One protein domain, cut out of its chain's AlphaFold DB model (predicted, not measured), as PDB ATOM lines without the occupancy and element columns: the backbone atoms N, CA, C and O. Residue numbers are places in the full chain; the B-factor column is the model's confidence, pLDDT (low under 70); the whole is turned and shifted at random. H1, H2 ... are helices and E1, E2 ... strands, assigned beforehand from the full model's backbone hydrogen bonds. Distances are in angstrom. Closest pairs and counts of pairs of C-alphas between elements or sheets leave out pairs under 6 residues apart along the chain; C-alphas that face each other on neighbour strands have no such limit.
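This is residues 148 to 239 of the 246 residues of an uncharacterized protein of Stenotrophomonas sp. BIIR7 (UniProt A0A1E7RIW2). A small head, a three-stranded sheet with H2 over one face and short H3 over the other, sits at one end of a very long helix, H4. H4 passes E2, H3 and H1, then residues 219 to 239 stick out as a free arm that makes much of the length. The printed part has 92 residues, with named elements in the order H1, E1, E2, H2, E3, H3, H4, of mixed class; the sheet, E2 E1 E3, is antiparallel. It is extended, with a radius of gyration of the C-alphas of 19.4 A and spans of 66 by 22 by 19 A.

Strand E1 is residues 153 to 158, 15.3 A long; E2 is 164 to 167 and E3 185 to 189. H1 is residues 148 to 151, starting at C-alpha 148 (-169.656, 143.921, 28.497). H2 is 173 to 181, 12.2 A, and H3 190 to 194. H4 is 201 to 239, 57.2 A, ending at C-alpha 239 (-149.545, 173.355, 20.083).

E1 and E2 form a hairpin, with N 157 and O 166 within hydrogen-bond range at 2.8 A; E1 and E3 are antiparallel neighbours, with N 154 and O 188 within hydrogen-bond range at 2.8 A. E2, H2 and E3 make a split strand-helix-strand unit, two strands of one sheet that are not neighbours, with E1 between them in the sheet and a helix between them along the chain; its crossover is right-handed. H2, at a height of 9.4 A, and H3, at 8.4 A, are on opposite faces. H4 only grazes the sheet with residues 201 to 207. It touches H3 with residues 204 to 211 alone, the closest C-alphas being those of Leu 194 and Ala 208, 6.9 A. It touches H1 with residues 211 to 215 alone, closest at C-alphas 150 and 211, 5.9 A. Each O i to N i+4 pair is within hydrogen-bond range in H2, H3 and H4; H1 is too short for one.

C-alphas 160 and 239, the farthest apart, are 66.5 A apart. The printed part has no cut and no long link. The pLDDT is under 70 at residues 149 and 236 to 239.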
ATOM      1  N   HIS A 148    -168.385 143.624  27.832       71.56
ATOM      2  CA  HIS A 148    -169.656 143.921  28.497       71.56
ATOM      3  C   HIS A 148    -170.654 142.760  28.376       71.56
ATOM      4  O   HIS A 148    -171.388 142.476  29.320       71.56
ATOM      5  N   ASP A 149    -170.669 142.069  27.234       68.50
ATOM      6  CA  ASP A 149    -171.576 140.944  27.016       68.50
ATOM      7  C   ASP A 149    -171.145 139.703  27.821       68.50
ATOM      8  O   ASP A 149    -172.002 138.919  28.214       68.50
ATOM      9  N   ALA A 150    -169.847 139.534  28.109       73.62
ATOM     10  CA  ALA A 150    -169.338 138.427  28.930       73.62
ATOM     11  C   ALA A 150    -169.645 138.612  30.428       73.62
ATOM     12  O   ALA A 150    -169.823 137.640  31.161       73.62
ATOM     13  N   THR A 151    -169.744 139.864  30.880       80.81
ATOM     14  CA  THR A 151    -170.127 140.220  32.256       80.81
ATOM     15  C   THR A 151    -171.636 140.374  32.451       80.81
ATOM     16  O   THR A 151    -172.097 140.540  33.577       80.81
ATOM     17  N   ALA A 152    -172.418 140.364  31.369       81.06
ATOM     18  CA  ALA A 152    -173.864 140.512  31.444       81.06
ATOM     19  C   ALA A 152    -174.516 139.256  32.032       81.06
ATOM     20  O   ALA A 152    -174.118 138.131  31.740       81.06
ATOM     21  N   THR A 153    -175.555 139.457  32.838       86.75
ATOM     22  CA  THR A 153    -176.335 138.365  33.414       86.75
ATOM     23  C   THR A 153    -177.192 137.690  32.342       86.75
ATOM     24  O   THR A 153    -177.994 138.347  31.675       86.75
ATOM     25  N   LEU A 154    -177.047 136.373  32.204       84.94
ATOM     26  CA  LEU A 154    -177.796 135.521  31.285       84.94
ATOM     27  C   LEU A 154    -178.570 134.443  32.067       84.94
ATOM     28  O   LEU A 154    -178.159 134.079  33.167       84.94
ATOM     29  N   PRO A 155    -179.692 133.940  31.526       86.94
ATOM     30  CA  PRO A 155    -180.422 132.819  32.108       86.94
ATOM     31  C   PRO A 155    -179.753 131.482  31.736       86.94
ATOM     32  O   PRO A 155    -179.790 131.048  30.579       86.94
ATOM     33  N   TRP A 156    -179.161 130.836  32.735       91.62
ATOM     34  CA  TRP A 156    -178.471 129.550  32.659       91.62
ATOM     35  C   TRP A 156    -179.375 128.421  33.119       91.62
ATOM     36  O   TRP A 156    -180.065 128.543  34.129       91.62
ATOM     37  N   ILE A 157    -179.355 127.316  32.383       91.50
ATOM     38  CA  ILE A 157    -180.132 126.116  32.667       91.50
ATOM     39  C   ILE A 157    -179.232 125.077  33.336       91.50
ATOM     40  O   ILE A 157    -178.128 124.792  32.865       91.50
ATOM     41  N   PHE A 158    -179.752 124.479  34.405       93.50
ATOM     42  CA  PHE A 158    -179.087 123.441  35.183       93.50
ATOM     43  C   PHE A 158    -179.786 122.088  35.030       93.50
ATOM     44  O   PHE A 158    -181.007 122.017  34.859       93.50
ATOM     45  N   ASP A 159    -179.010 121.008  35.100       90.50
ATOM     46  CA  ASP A 159    -179.544 119.653  35.222       90.50
ATOM     47  C   ASP A 159    -179.944 119.318  36.672       90.50
ATOM     48  O   ASP A 159    -179.781 120.113  37.600       90.50
ATOM     49  N   ASP A 160    -180.470 118.109  36.886       88.81
ATOM     50  CA  ASP A 160    -180.903 117.639  38.212       88.81
ATOM     51  C   ASP A 160    -179.750 117.470  39.219       88.81
ATOM     52  O   ASP A 160    -179.987 117.264  40.407       88.81
ATOM     53  N   GLN A 161    -178.500 117.537  38.754       90.38
ATOM     54  CA  GLN A 161    -177.287 117.446  39.566       90.38
ATOM     55  C   GLN A 161    -176.645 118.822  39.790       90.38
ATOM     56  O   GLN A 161    -175.495 118.887  40.223       90.38
ATOM     57  N   SER A 162    -177.366 119.912  39.499       90.69
ATOM     58  CA  SER A 162    -176.864 121.289  39.587       90.69
ATOM     59  C   SER A 162    -175.647 121.554  38.696       90.69
ATOM     60  O   SER A 162    -174.819 122.410  39.009       90.69
ATOM     61  N   ARG A 163    -175.534 120.851  37.565       94.31
ATOM     62  CA  ARG A 163    -174.513 121.126  36.549       94.31
ATOM     63  C   ARG A 163    -175.091 121.996  35.443       94.31
ATOM     64  O   ARG A 163    -176.242 121.822  35.049       94.31
ATOM     65  N   VAL A 164    -174.276 122.896  34.912       94.25
ATOM     66  CA  VAL A 164    -174.645 123.793  33.814       94.25
ATOM     67  C   VAL A 164    -174.820 122.986  32.527       94.25
ATOM     68  O   VAL A 164    -173.911 122.265  32.106       94.25
ATOM     69  N   LEU A 165    -175.991 123.112  31.905       91.12
ATOM     70  CA  LEU A 165    -176.286 122.552  30.583       91.12
ATOM     71  C   LEU A 165    -175.976 123.550  29.463       91.12
ATOM     72  O   LEU A 165    -175.537 123.149  28.392       91.12
ATOM     73  N   GLY A 166    -176.205 124.836  29.720       87.69
ATOM     74  CA  GLY A 166    -176.092 125.921  28.750       87.69
ATOM     75  C   GLY A 166    -177.033 127.062  29.122       87.69
ATOM     76  O   GLY A 166    -177.544 127.128  30.241       87.69
ATOM     77  N   THR A 167    -177.290 127.964  28.190       85.12
ATOM     78  CA  THR A 167    -178.261 129.057  28.322       85.12
ATOM     79  C   THR A 167    -179.570 128.740  27.594       85.12
ATOM     80  O   THR A 167    -179.687 127.797  26.815       85.12
ATOM     81  N   VAL A 168    -180.585 129.586  27.787       77.62
ATOM     82  CA  VAL A 168    -181.832 129.506  26.996       77.62
ATOM     83  C   VAL A 168    -181.635 129.780  25.495       77.62
ATOM     84  O   VAL A 168    -182.584 129.642  24.729       77.62
ATOM     85  N   TYR A 169    -180.448 130.230  25.075       75.50
ATOM     86  CA  TYR A 169    -180.175 130.663  23.702       75.50
ATOM     87  C   TYR A 169    -179.472 129.602  22.842       75.50
ATOM     88  O   TYR A 169    -179.569 129.666  21.618       75.50
ATOM     89  N   ASP A 170    -178.771 128.649  23.457       74.44
ATOM     90  CA  ASP A 170    -178.003 127.574  22.809       74.44
ATOM     91  C   ASP A 170    -178.640 126.185  22.981       74.44
ATOM     92  O   ASP A 170    -178.338 125.275  22.209       74.44
ATOM     93  N   LEU A 171    -179.556 126.023  23.940       76.31
ATOM     94  CA  LEU A 171    -180.310 124.786  24.138       76.31
ATOM     95  C   LEU A 171    -181.568 124.718  23.259       76.31
ATOM     96  O   LEU A 171    -182.116 125.729  22.821       76.31
ATOM     97  N   ASN A 172    -182.033 123.496  22.991       77.31
ATOM     98  CA  ASN A 172    -183.255 123.275  22.218       77.31
ATOM     99  C   ASN A 172    -184.518 123.610  23.040       77.31
ATOM    100  O   ASN A 172    -184.511 123.586  24.271       77.31
ATOM    101  N   ASP A 173    -185.631 123.863  22.346       76.56
ATOM    102  CA  ASP A 173    -186.895 124.264  22.978       76.56
ATOM    103  C   ASP A 173    -187.403 123.254  24.023       76.56
ATOM    104  O   ASP A 173    -188.002 123.653  25.021       76.56
ATOM    105  N   ALA A 174    -187.167 121.951  23.829       76.56
ATOM    106  CA  ALA A 174    -187.627 120.922  24.761       76.56
ATOM    107  C   ALA A 174    -186.900 121.016  26.113       76.56
ATOM    108  O   ALA A 174    -187.547 120.974  27.165       76.56
ATOM    109  N   ASP A 175    -185.583 121.217  26.087       78.81
ATOM    110  CA  ASP A 175    -184.757 121.375  27.284       78.81
ATOM    111  C   ASP A 175    -185.095 122.679  28.021       78.81
ATOM    112  O   ASP A 175    -185.249 122.683  29.247       78.81
ATOM    113  N   VAL A 176    -185.323 123.772  27.281       79.12
ATOM    114  CA  VAL A 176    -185.730 125.069  27.848       79.12
ATOM    115  C   VAL A 176    -187.104 124.983  28.518       79.12
ATOM    116  O   VAL A 176    -187.272 125.433  29.654       79.12
ATOM    117  N   ILE A 177    -188.092 124.368  27.859       78.94
ATOM    118  CA  ILE A 177    -189.441 124.183  28.420       78.94
ATOM    119  C   ILE A 177    -189.390 123.306  29.678       78.94
ATOM    120  O   ILE A 177    -190.044 123.615  30.683       78.94
ATOM    121  N   SER A 178    -188.587 122.238  29.662       80.38
ATOM    122  CA  SER A 178    -188.398 121.378  30.831       80.38
ATOM    123  C   SER A 178    -187.769 122.140  32.000       80.38
ATOM    124  O   SER A 178    -188.223 121.996  33.135       80.38
ATOM    125  N   ALA A 179    -186.740 122.952  31.746       81.19
ATOM    126  CA  ALA A 179    -186.060 123.742  32.769       81.19
ATOM    127  C   ALA A 179    -186.963 124.820  33.387       81.19
ATOM    128  O   ALA A 179    -186.968 124.973  34.610       81.19
ATOM    129  N   LEU A 180    -187.775 125.503  32.571       78.00
ATOM    130  CA  LEU A 180    -188.774 126.473  33.038       78.00
ATOM    131  C   LEU A 180    -189.807 125.825  33.963       78.00
ATOM    132  O   LEU A 180    -190.136 126.373  35.013       78.00
ATOM    133  N   THR A 181    -190.292 124.638  33.593       83.56
ATOM    134  CA  THR A 181    -191.304 123.901  34.368       83.56
ATOM    135  C   THR A 181    -190.771 123.456  35.732       83.56
ATOM    136  O   THR A 181    -191.519 123.399  36.704       83.56
ATOM    137  N   GLN A 182    -189.474 123.159  35.812       82.38
ATOM    138  CA  GLN A 182    -188.813 122.653  37.018       82.38
ATOM    139  C   GLN A 182    -188.036 123.733  37.788       82.38
ATOM    140  O   GLN A 182    -187.340 123.407  38.743       82.38
ATOM    141  N   ALA A 183    -188.156 125.006  37.391       80.06
ATOM    142  CA  ALA A 183    -187.460 126.143  37.999       80.06
ATOM    143  C   ALA A 183    -185.926 125.973  38.098       80.06
ATOM    144  O   ALA A 183    -185.306 126.439  39.049       80.06
ATOM    145  N   ARG A 184    -185.302 125.336  37.097       86.88
ATOM    146  CA  ARG A 184    -183.845 125.084  37.037       86.88
ATOM    147  C   ARG A 184    -183.088 126.164  36.254       86.88
ATOM    148  O   ARG A 184    -182.177 125.852  35.490       86.88
ATOM    149  N   ILE A 185    -183.527 127.420  36.375       88.75
ATOM    150  CA  ILE A 185    -182.929 128.558  35.666       88.75
ATOM    151  C   ILE A 185    -182.365 129.552  36.671       88.75
ATOM    152  O   ILE A 185    -183.120 130.126  37.458       88.75
ATOM    153  N   GLU A 186    -181.065 129.813  36.586       91.44
ATOM    154  CA  GLU A 186    -180.394 130.839  37.384       91.44
ATOM    155  C   GLU A 186    -179.836 131.951  36.499       91.44
ATOM    156  O   GLU A 186    -179.545 131.759  35.322       91.44
ATOM    157  N   HIS A 187    -179.715 133.146  37.065       90.06
ATOM    158  CA  HIS A 187    -179.264 134.331  36.349       90.06
ATOM    159  C   HIS A 187    -177.840 134.667  36.789       90.06
ATOM    160  O   HIS A 187    -177.642 135.179  37.888       90.06
ATOM    161  N   LEU A 188    -176.863 134.382  35.927       91.50
ATOM    162  CA  LEU A 188    -175.429 134.498  36.222       91.50
ATOM    163  C   LEU A 188    -174.697 135.156  35.052       91.50
ATOM    164  O   LEU A 188    -175.175 135.111  33.914       91.50
ATOM    165  N   SER A 189    -173.537 135.767  35.303       90.50
ATOM    166  CA  SER A 189    -172.664 136.171  34.196       90.50
ATOM    167  C   SER A 189    -172.034 134.946  33.527       90.50
ATOM    168  O   SER A 189    -171.990 133.861  34.111       90.50
ATOM    169  N   ALA A 190    -171.533 135.098  32.299       88.06
ATOM    170  CA  ALA A 190    -170.826 134.000  31.640       88.06
ATOM    171  C   ALA A 190    -169.516 133.639  32.353       88.06
ATOM    172  O   ALA A 190    -169.113 132.482  32.325       88.06
ATOM    173  N   LEU A 191    -168.879 134.602  33.026       89.38
ATOM    174  CA  LEU A 191    -167.701 134.343  33.852       89.38
ATOM    175  C   LEU A 191    -168.051 133.478  35.065       89.38
ATOM    176  O   LEU A 191    -167.403 132.459  35.273       89.38
ATOM    177  N   ASP A 192    -169.113 133.829  35.794       92.75
ATOM    178  CA  ASP A 192    -169.543 133.063  36.970       92.75
ATOM    179  C   ASP A 192    -169.977 131.641  36.577       92.75
ATOM    180  O   ASP A 192    -169.645 130.672  37.253       92.75
ATOM    181  N   ALA A 193    -170.676 131.487  35.446       92.06
ATOM    182  CA  ALA A 193    -171.110 130.177  34.960       92.06
ATOM    183  C   ALA A 193    -169.935 129.257  34.575       92.06
ATOM    184  O   ALA A 193    -170.016 128.041  34.758       92.06
ATOM    185  N   LEU A 194    -168.824 129.810  34.074       92.81
ATOM    186  CA  LEU A 194    -167.623 129.035  33.742       92.81
ATOM    187  C   LEU A 194    -166.904 128.472  34.978       92.81
ATOM    188  O   LEU A 194    -166.145 127.515  34.838       92.81
ATOM    189  N   GLU A 195    -167.144 129.019  36.173       94.25
ATOM    190  CA  GLU A 195    -166.587 128.489  37.427       94.25
ATOM    191  C   GLU A 195    -167.357 127.267  37.956       94.25
ATOM    192  O   GLU A 195    -166.863 126.541  38.823       94.25
ATOM    193  N   LEU A 196    -168.562 127.020  37.439       95.38
ATOM    194  CA  LEU A 196    -169.434 125.931  37.872       95.38
ATOM    195  C   LEU A 196    -169.099 124.606  37.176       95.38
ATOM    196  O   LEU A 196    -168.315 124.537  36.232       95.38
ATOM    197  N   GLN A 197    -169.713 123.517  37.641       95.69
ATOM    198  CA  GLN A 197    -169.588 122.215  36.991       95.69
ATOM    199  C   GLN A 197    -170.508 122.137  35.769       95.69
ATOM    200  O   GLN A 197    -171.691 122.443  35.870       95.69
ATOM    201  N   TRP A 198    -169.990 121.663  34.635       95.62
ATOM    202  CA  TRP A 198    -170.752 121.529  33.388       95.62
ATOM    203  C   TRP A 198    -171.141 120.080  33.111       95.62
ATOM    204  O   TRP A 198    -170.391 119.147  33.412       95.62
ATOM    205  N   ALA A 199    -172.324 119.896  32.530       93.12
ATOM    206  CA  ALA A 199    -172.824 118.586  32.129       93.12
ATOM    207  C   ALA A 199    -172.141 118.072  30.848       93.12
ATOM    208  O   ALA A 199    -171.908 116.869  30.727       93.12
ATOM    209  N   ASP A 200    -171.777 118.977  29.929       90.62
ATOM    210  CA  ASP A 200    -171.034 118.678  28.700       90.62
ATOM    211  C   ASP A 200    -169.800 119.584  28.577       90.62
ATOM    212  O   ASP A 200    -169.891 120.813  28.517       90.62
ATOM    213  N   ILE A 201    -168.624 118.956  28.507       92.00
ATOM    214  CA  ILE A 201    -167.341 119.648  28.369       92.00
ATOM    215  C   ILE A 201    -167.214 120.391  27.033       92.00
ATOM    216  O   ILE A 201    -166.526 121.404  26.962       92.00
ATOM    217  N   ASN A 202    -167.875 119.930  25.971       87.94
ATOM    218  CA  ASN A 202    -167.802 120.588  24.669       87.94
ATOM    219  C   ASN A 202    -168.556 121.919  24.682       87.94
ATOM    220  O   ASN A 202    -168.070 122.900  24.121       87.94
ATOM    221  N   VAL A 203    -169.703 121.964  25.366       85.25
ATOM    222  CA  VAL A 203    -170.481 123.195  25.566       85.25
ATOM    223  C   VAL A 203    -169.709 124.161  26.470       85.25
ATOM    224  O   VAL A 203    -169.605 125.345  26.157       85.25
ATOM    225  N   PHE A 204    -169.057 123.653  27.521       90.75
ATOM    226  CA  PHE A 204    -168.131 124.454  28.327       90.75
ATOM    227  C   PHE A 204    -167.021 125.090  27.478       90.75
ATOM    228  O   PHE A 204    -166.813 126.299  27.548       90.75
ATOM    229  N   VAL A 205    -166.314 124.300  26.658       87.81
ATOM    230  CA  VAL A 205    -165.205 124.793  25.818       87.81
ATOM    231  C   VAL A 205    -165.689 125.869  24.851       87.81
ATOM    232  O   VAL A 205    -165.024 126.887  24.684       87.81
ATOM    233  N   GLN A 206    -166.868 125.680  24.265       85.69
ATOM    234  CA  GLN A 206    -167.507 126.654  23.386       85.69
ATOM    235  C   GLN A 206    -167.734 128.006  24.079       85.69
ATOM    236  O   GLN A 206    -167.343 129.048  23.545       85.69
ATOM    237  N   TRP A 207    -168.296 127.996  25.289       86.50
ATOM    238  CA  TRP A 207    -168.491 129.213  26.078       86.50
ATOM    239  C   TRP A 207    -167.169 129.819  26.559       86.50
ATOM    240  O   TRP A 207    -166.994 131.036  26.484       86.50
ATOM    241  N   ALA A 208    -166.209 128.997  26.984       89.25
ATOM    242  CA  ALA A 208    -164.886 129.450  27.403       89.25
ATOM    243  C   ALA A 208    -164.123 130.135  26.256       89.25
ATOM    244  O   ALA A 208    -163.514 131.188  26.454       89.25
ATOM    245  N   ASP A 209    -164.188 129.580  25.043       86.75
ATOM    246  CA  ASP A 209    -163.582 130.159  23.843       86.75
ATOM    247  C   ASP A 209    -164.253 131.479  23.451       86.75
ATOM    248  O   ASP A 209    -163.559 132.448  23.125       86.75
ATOM    249  N   ALA A 210    -165.584 131.546  23.529       83.25
ATOM    250  CA  ALA A 210    -166.334 132.767  23.263       83.25
ATOM    251  C   ALA A 210    -165.980 133.873  24.275       83.25
ATOM    252  O   ALA A 210    -165.681 135.002  23.875       83.25
ATOM    253  N   VAL A 211    -165.939 133.558  25.575       86.00
ATOM    254  CA  VAL A 211    -165.538 134.510  26.628       86.00
ATOM    255  C   VAL A 211    -164.091 134.958  26.422       86.00
ATOM    256  O   VAL A 211    -163.802 136.154  26.490       86.00
ATOM    257  N   ARG A 212    -163.179 134.032  26.095       86.44
ATOM    258  CA  ARG A 212    -161.780 134.360  25.785       86.44
ATOM    259  C   ARG A 212    -161.687 135.344  24.621       86.44
ATOM    260  O   ARG A 212    -160.972 136.336  24.736       86.44
ATOM    261  N   ALA A 213    -162.415 135.102  23.532       81.50
ATOM    262  CA  ALA A 213    -162.436 136.001  22.380       81.50
ATOM    263  C   ALA A 213    -162.947 137.405  22.756       81.50
ATOM    264  O   ALA A 213    -162.348 138.404  22.358       81.50
ATOM    265  N   ALA A 214    -163.993 137.482  23.586       80.62
ATOM    266  CA  ALA A 214    -164.547 138.743  24.079       80.62
ATOM    267  C   ALA A 214    -163.531 139.548  24.907       80.62
ATOM    268  O   ALA A 214    -163.390 140.760  24.728       80.62
ATOM    269  N   LEU A 215    -162.808 138.866  25.802       83.44
ATOM    270  CA  LEU A 215    -161.770 139.468  26.637       83.44
ATOM    271  C   LEU A 215    -160.586 139.949  25.793       83.44
ATOM    272  O   LEU A 215    -160.127 141.074  25.978       83.44
ATOM    273  N   SER A 216    -160.121 139.137  24.839       83.56
ATOM    274  CA  SER A 216    -159.034 139.518  23.931       83.56
ATOM    275  C   SER A 216    -159.393 140.738  23.082       83.56
ATOM    276  O   SER A 216    -158.573 141.646  22.964       83.56
ATOM    277  N   SER A 217    -160.621 140.805  22.560       78.44
ATOM    278  CA  SER A 217    -161.109 141.985  21.835       78.44
ATOM    279  C   SER A 217    -161.132 143.225  22.731       78.44
ATOM    280  O   SER A 217    -160.646 144.278  22.336       78.44
ATOM    281  N   GLY A 218    -161.632 143.101  23.966       78.25
ATOM    282  CA  GLY A 218    -161.680 144.227  24.903       78.25
ATOM    283  C   GLY A 218    -160.295 144.763  25.291       78.25
ATOM    284  O   GLY A 218    -160.137 145.965  25.485       78.25
ATOM    285  N   ILE A 219    -159.283 143.894  25.378       83.50
ATOM    286  CA  ILE A 219    -157.887 144.311  25.594       83.50
ATOM    287  C   ILE A 219    -157.387 145.135  24.402       83.50
ATOM    288  O   ILE A 219    -156.805 146.199  24.606       83.50
ATOM    289  N   GLN A 220    -157.662 144.688  23.174       75.38
ATOM    290  CA  GLN A 220    -157.271 145.414  21.968       75.38
ATOM    291  C   GLN A 220    -157.921 146.806  21.904       75.38
ATOM    292  O   GLN A 220    -157.224 147.794  21.676       75.38
ATOM    293  N   ASP A 221    -159.221 146.908  22.195       76.75
ATOM    294  CA  ASP A 221    -159.939 148.190  22.219       76.75
ATOM    295  C   ASP A 221    -159.326 149.175  23.233       76.75
ATOM    296  O   ASP A 221    -159.222 150.382  22.981       76.75
ATOM    297  N   LEU A 222    -158.897 148.673  24.398       81.12
ATOM    298  CA  LEU A 222    -158.239 149.484  25.426       81.12
ATOM    299  C   LEU A 222    -156.856 149.970  24.987       81.12
ATOM    300  O   LEU A 222    -156.510 151.127  25.250       81.12
ATOM    301  N   ASP A 223    -156.080 149.122  24.315       85.06
ATOM    302  CA  ASP A 223    -154.768 149.494  23.784       85.06
ATOM    303  C   ASP A 223    -154.888 150.553  22.679       85.06
ATOM    304  O   ASP A 223    -154.144 151.541  22.686       85.06
ATOM    305  N   GLU A 224    -155.878 150.430  21.792       78.69
ATOM    306  CA  GLU A 224    -156.182 151.432  20.763       78.69
ATOM    307  C   GLU A 224    -156.606 152.774  21.382       78.69
ATOM    308  O   GLU A 224    -156.087 153.835  21.015       78.69
ATOM    309  N   LEU A 225    -157.482 152.749  22.391       79.62
ATOM    310  CA  LEU A 225    -157.881 153.944  23.142       79.62
ATOM    311  C   LEU A 225    -156.698 154.611  23.849       79.62
ATOM    312  O   LEU A 225    -156.596 155.845  23.870       79.62
ATOM    313  N   ARG A 226    -155.801 153.815  24.439       82.19
ATOM    314  CA  ARG A 226    -154.586 154.313  25.086       82.19
ATOM    315  C   ARG A 226    -153.677 154.991  24.066       82.19
ATOM    316  O   ARG A 226    -153.264 156.126  24.308       82.19
ATOM    317  N   ALA A 227    -153.408 154.341  22.936       81.56
ATOM    318  CA  ALA A 227    -152.581 154.891  21.865       81.56
ATOM    319  C   ALA A 227    -153.157 156.211  21.325       81.56
ATOM    320  O   ALA A 227    -152.443 157.212  21.240       81.56
ATOM    321  N   ALA A 228    -154.469 156.258  21.072       78.31
ATOM    322  CA  ALA A 228    -155.153 157.465  20.613       78.31
ATOM    323  C   ALA A 228    -155.072 158.616  21.633       78.31
ATOM    324  O   ALA A 228    -154.894 159.777  21.258       78.31
ATOM    325  N   ARG A 229    -155.182 158.325  22.937       78.38
ATOM    326  CA  ARG A 229    -155.049 159.342  23.995       78.38
ATOM    327  C   ARG A 229    -153.628 159.880  24.125       78.38
ATOM    328  O   ARG A 229    -153.477 161.085  24.313       78.38
ATOM    329  N   VAL A 230    -152.613 159.024  24.002       83.00
ATOM    330  CA  VAL A 230    -151.201 159.441  24.014       83.00
ATOM    331  C   VAL A 230    -150.907 160.353  22.824       83.00
ATOM    332  O   VAL A 230    -150.460 161.478  23.032       83.00
ATOM    333  N   GLN A 231    -151.284 159.949  21.606       78.62
ATOM    334  CA  GLN A 231    -151.116 160.780  20.407       78.62
ATOM    335  C   GLN A 231    -151.832 162.131  20.528       78.62
ATOM    336  O   GLN A 231    -151.286 163.173  20.170       78.62
ATOM    337  N   ARG A 232    -153.055 162.142  21.070       73.81
ATOM    338  CA  ARG A 232    -153.810 163.382  21.288       73.81
ATOM    339  C   ARG A 232    -153.116 164.308  22.287       73.81
ATOM    340  O   ARG A 232    -153.113 165.518  22.081       73.81
ATOM    341  N   HIS A 233    -152.543 163.757  23.354       76.69
ATOM    342  CA  HIS A 233    -151.794 164.524  24.344       76.69
ATOM    343  C   HIS A 233    -150.494 165.099  23.755       76.69
ATOM    344  O   HIS A 233    -150.189 166.266  23.982       76.69
ATOM    345  N   GLU A 234    -149.766 164.323  22.949       76.94
ATOM    346  CA  GLU A 234    -148.559 164.777  22.242       76.94
ATOM    347  C   GLU A 234    -148.857 165.883  21.219       76.94
ATOM    348  O   GLU A 234    -148.128 166.870  21.137       76.94
ATOM    349  N   LEU A 235    -149.968 165.783  20.484       70.81
ATOM    350  CA  LEU A 235    -150.420 166.841  19.577       70.81
ATOM    351  C   LEU A 235    -150.784 168.129  20.331       70.81
ATOM    352  O   LEU A 235    -150.467 169.221  19.867       70.81
ATOM    353  N   MET A 236    -151.412 168.028  21.508       66.75
ATOM    354  CA  MET A 236    -151.740 169.205  22.322       66.75
ATOM    355  C   MET A 236    -150.508 169.842  22.983       66.75
ATOM    356  O   MET A 236    -150.464 171.066  23.107       66.75
ATOM    357  N   SER A 237    -149.489 169.063  23.363       65.62
ATOM    358  CA  SER A 237    -148.249 169.614  23.930       65.62
ATOM    359  C   SER A 237    -147.403 170.368  22.898       65.62
ATOM    360  O   SER A 237    -146.762 171.356  23.248       65.62
ATOM    361  N   HIS A 238    -147.459 169.977  21.622       58.00
ATOM    362  CA  HIS A 238    -146.772 170.684  20.534       58.00
ATOM    363  C   HIS A 238    -147.475 171.986  20.113       58.00
ATOM    364  O   HIS A 238    -146.820 172.893  19.608       58.00
ATOM    365  N   VAL A 239    -148.785 172.118  20.356       57.66
ATOM    366  CA  VAL A 239    -149.545 173.355  20.083       57.66
ATOM    367  C   VAL A 239    -149.394 174.386  21.215       57.66
ATOM    368  O   VAL A 239    -149.457 175.582  20.957       57.66
TER     369      VAL A 239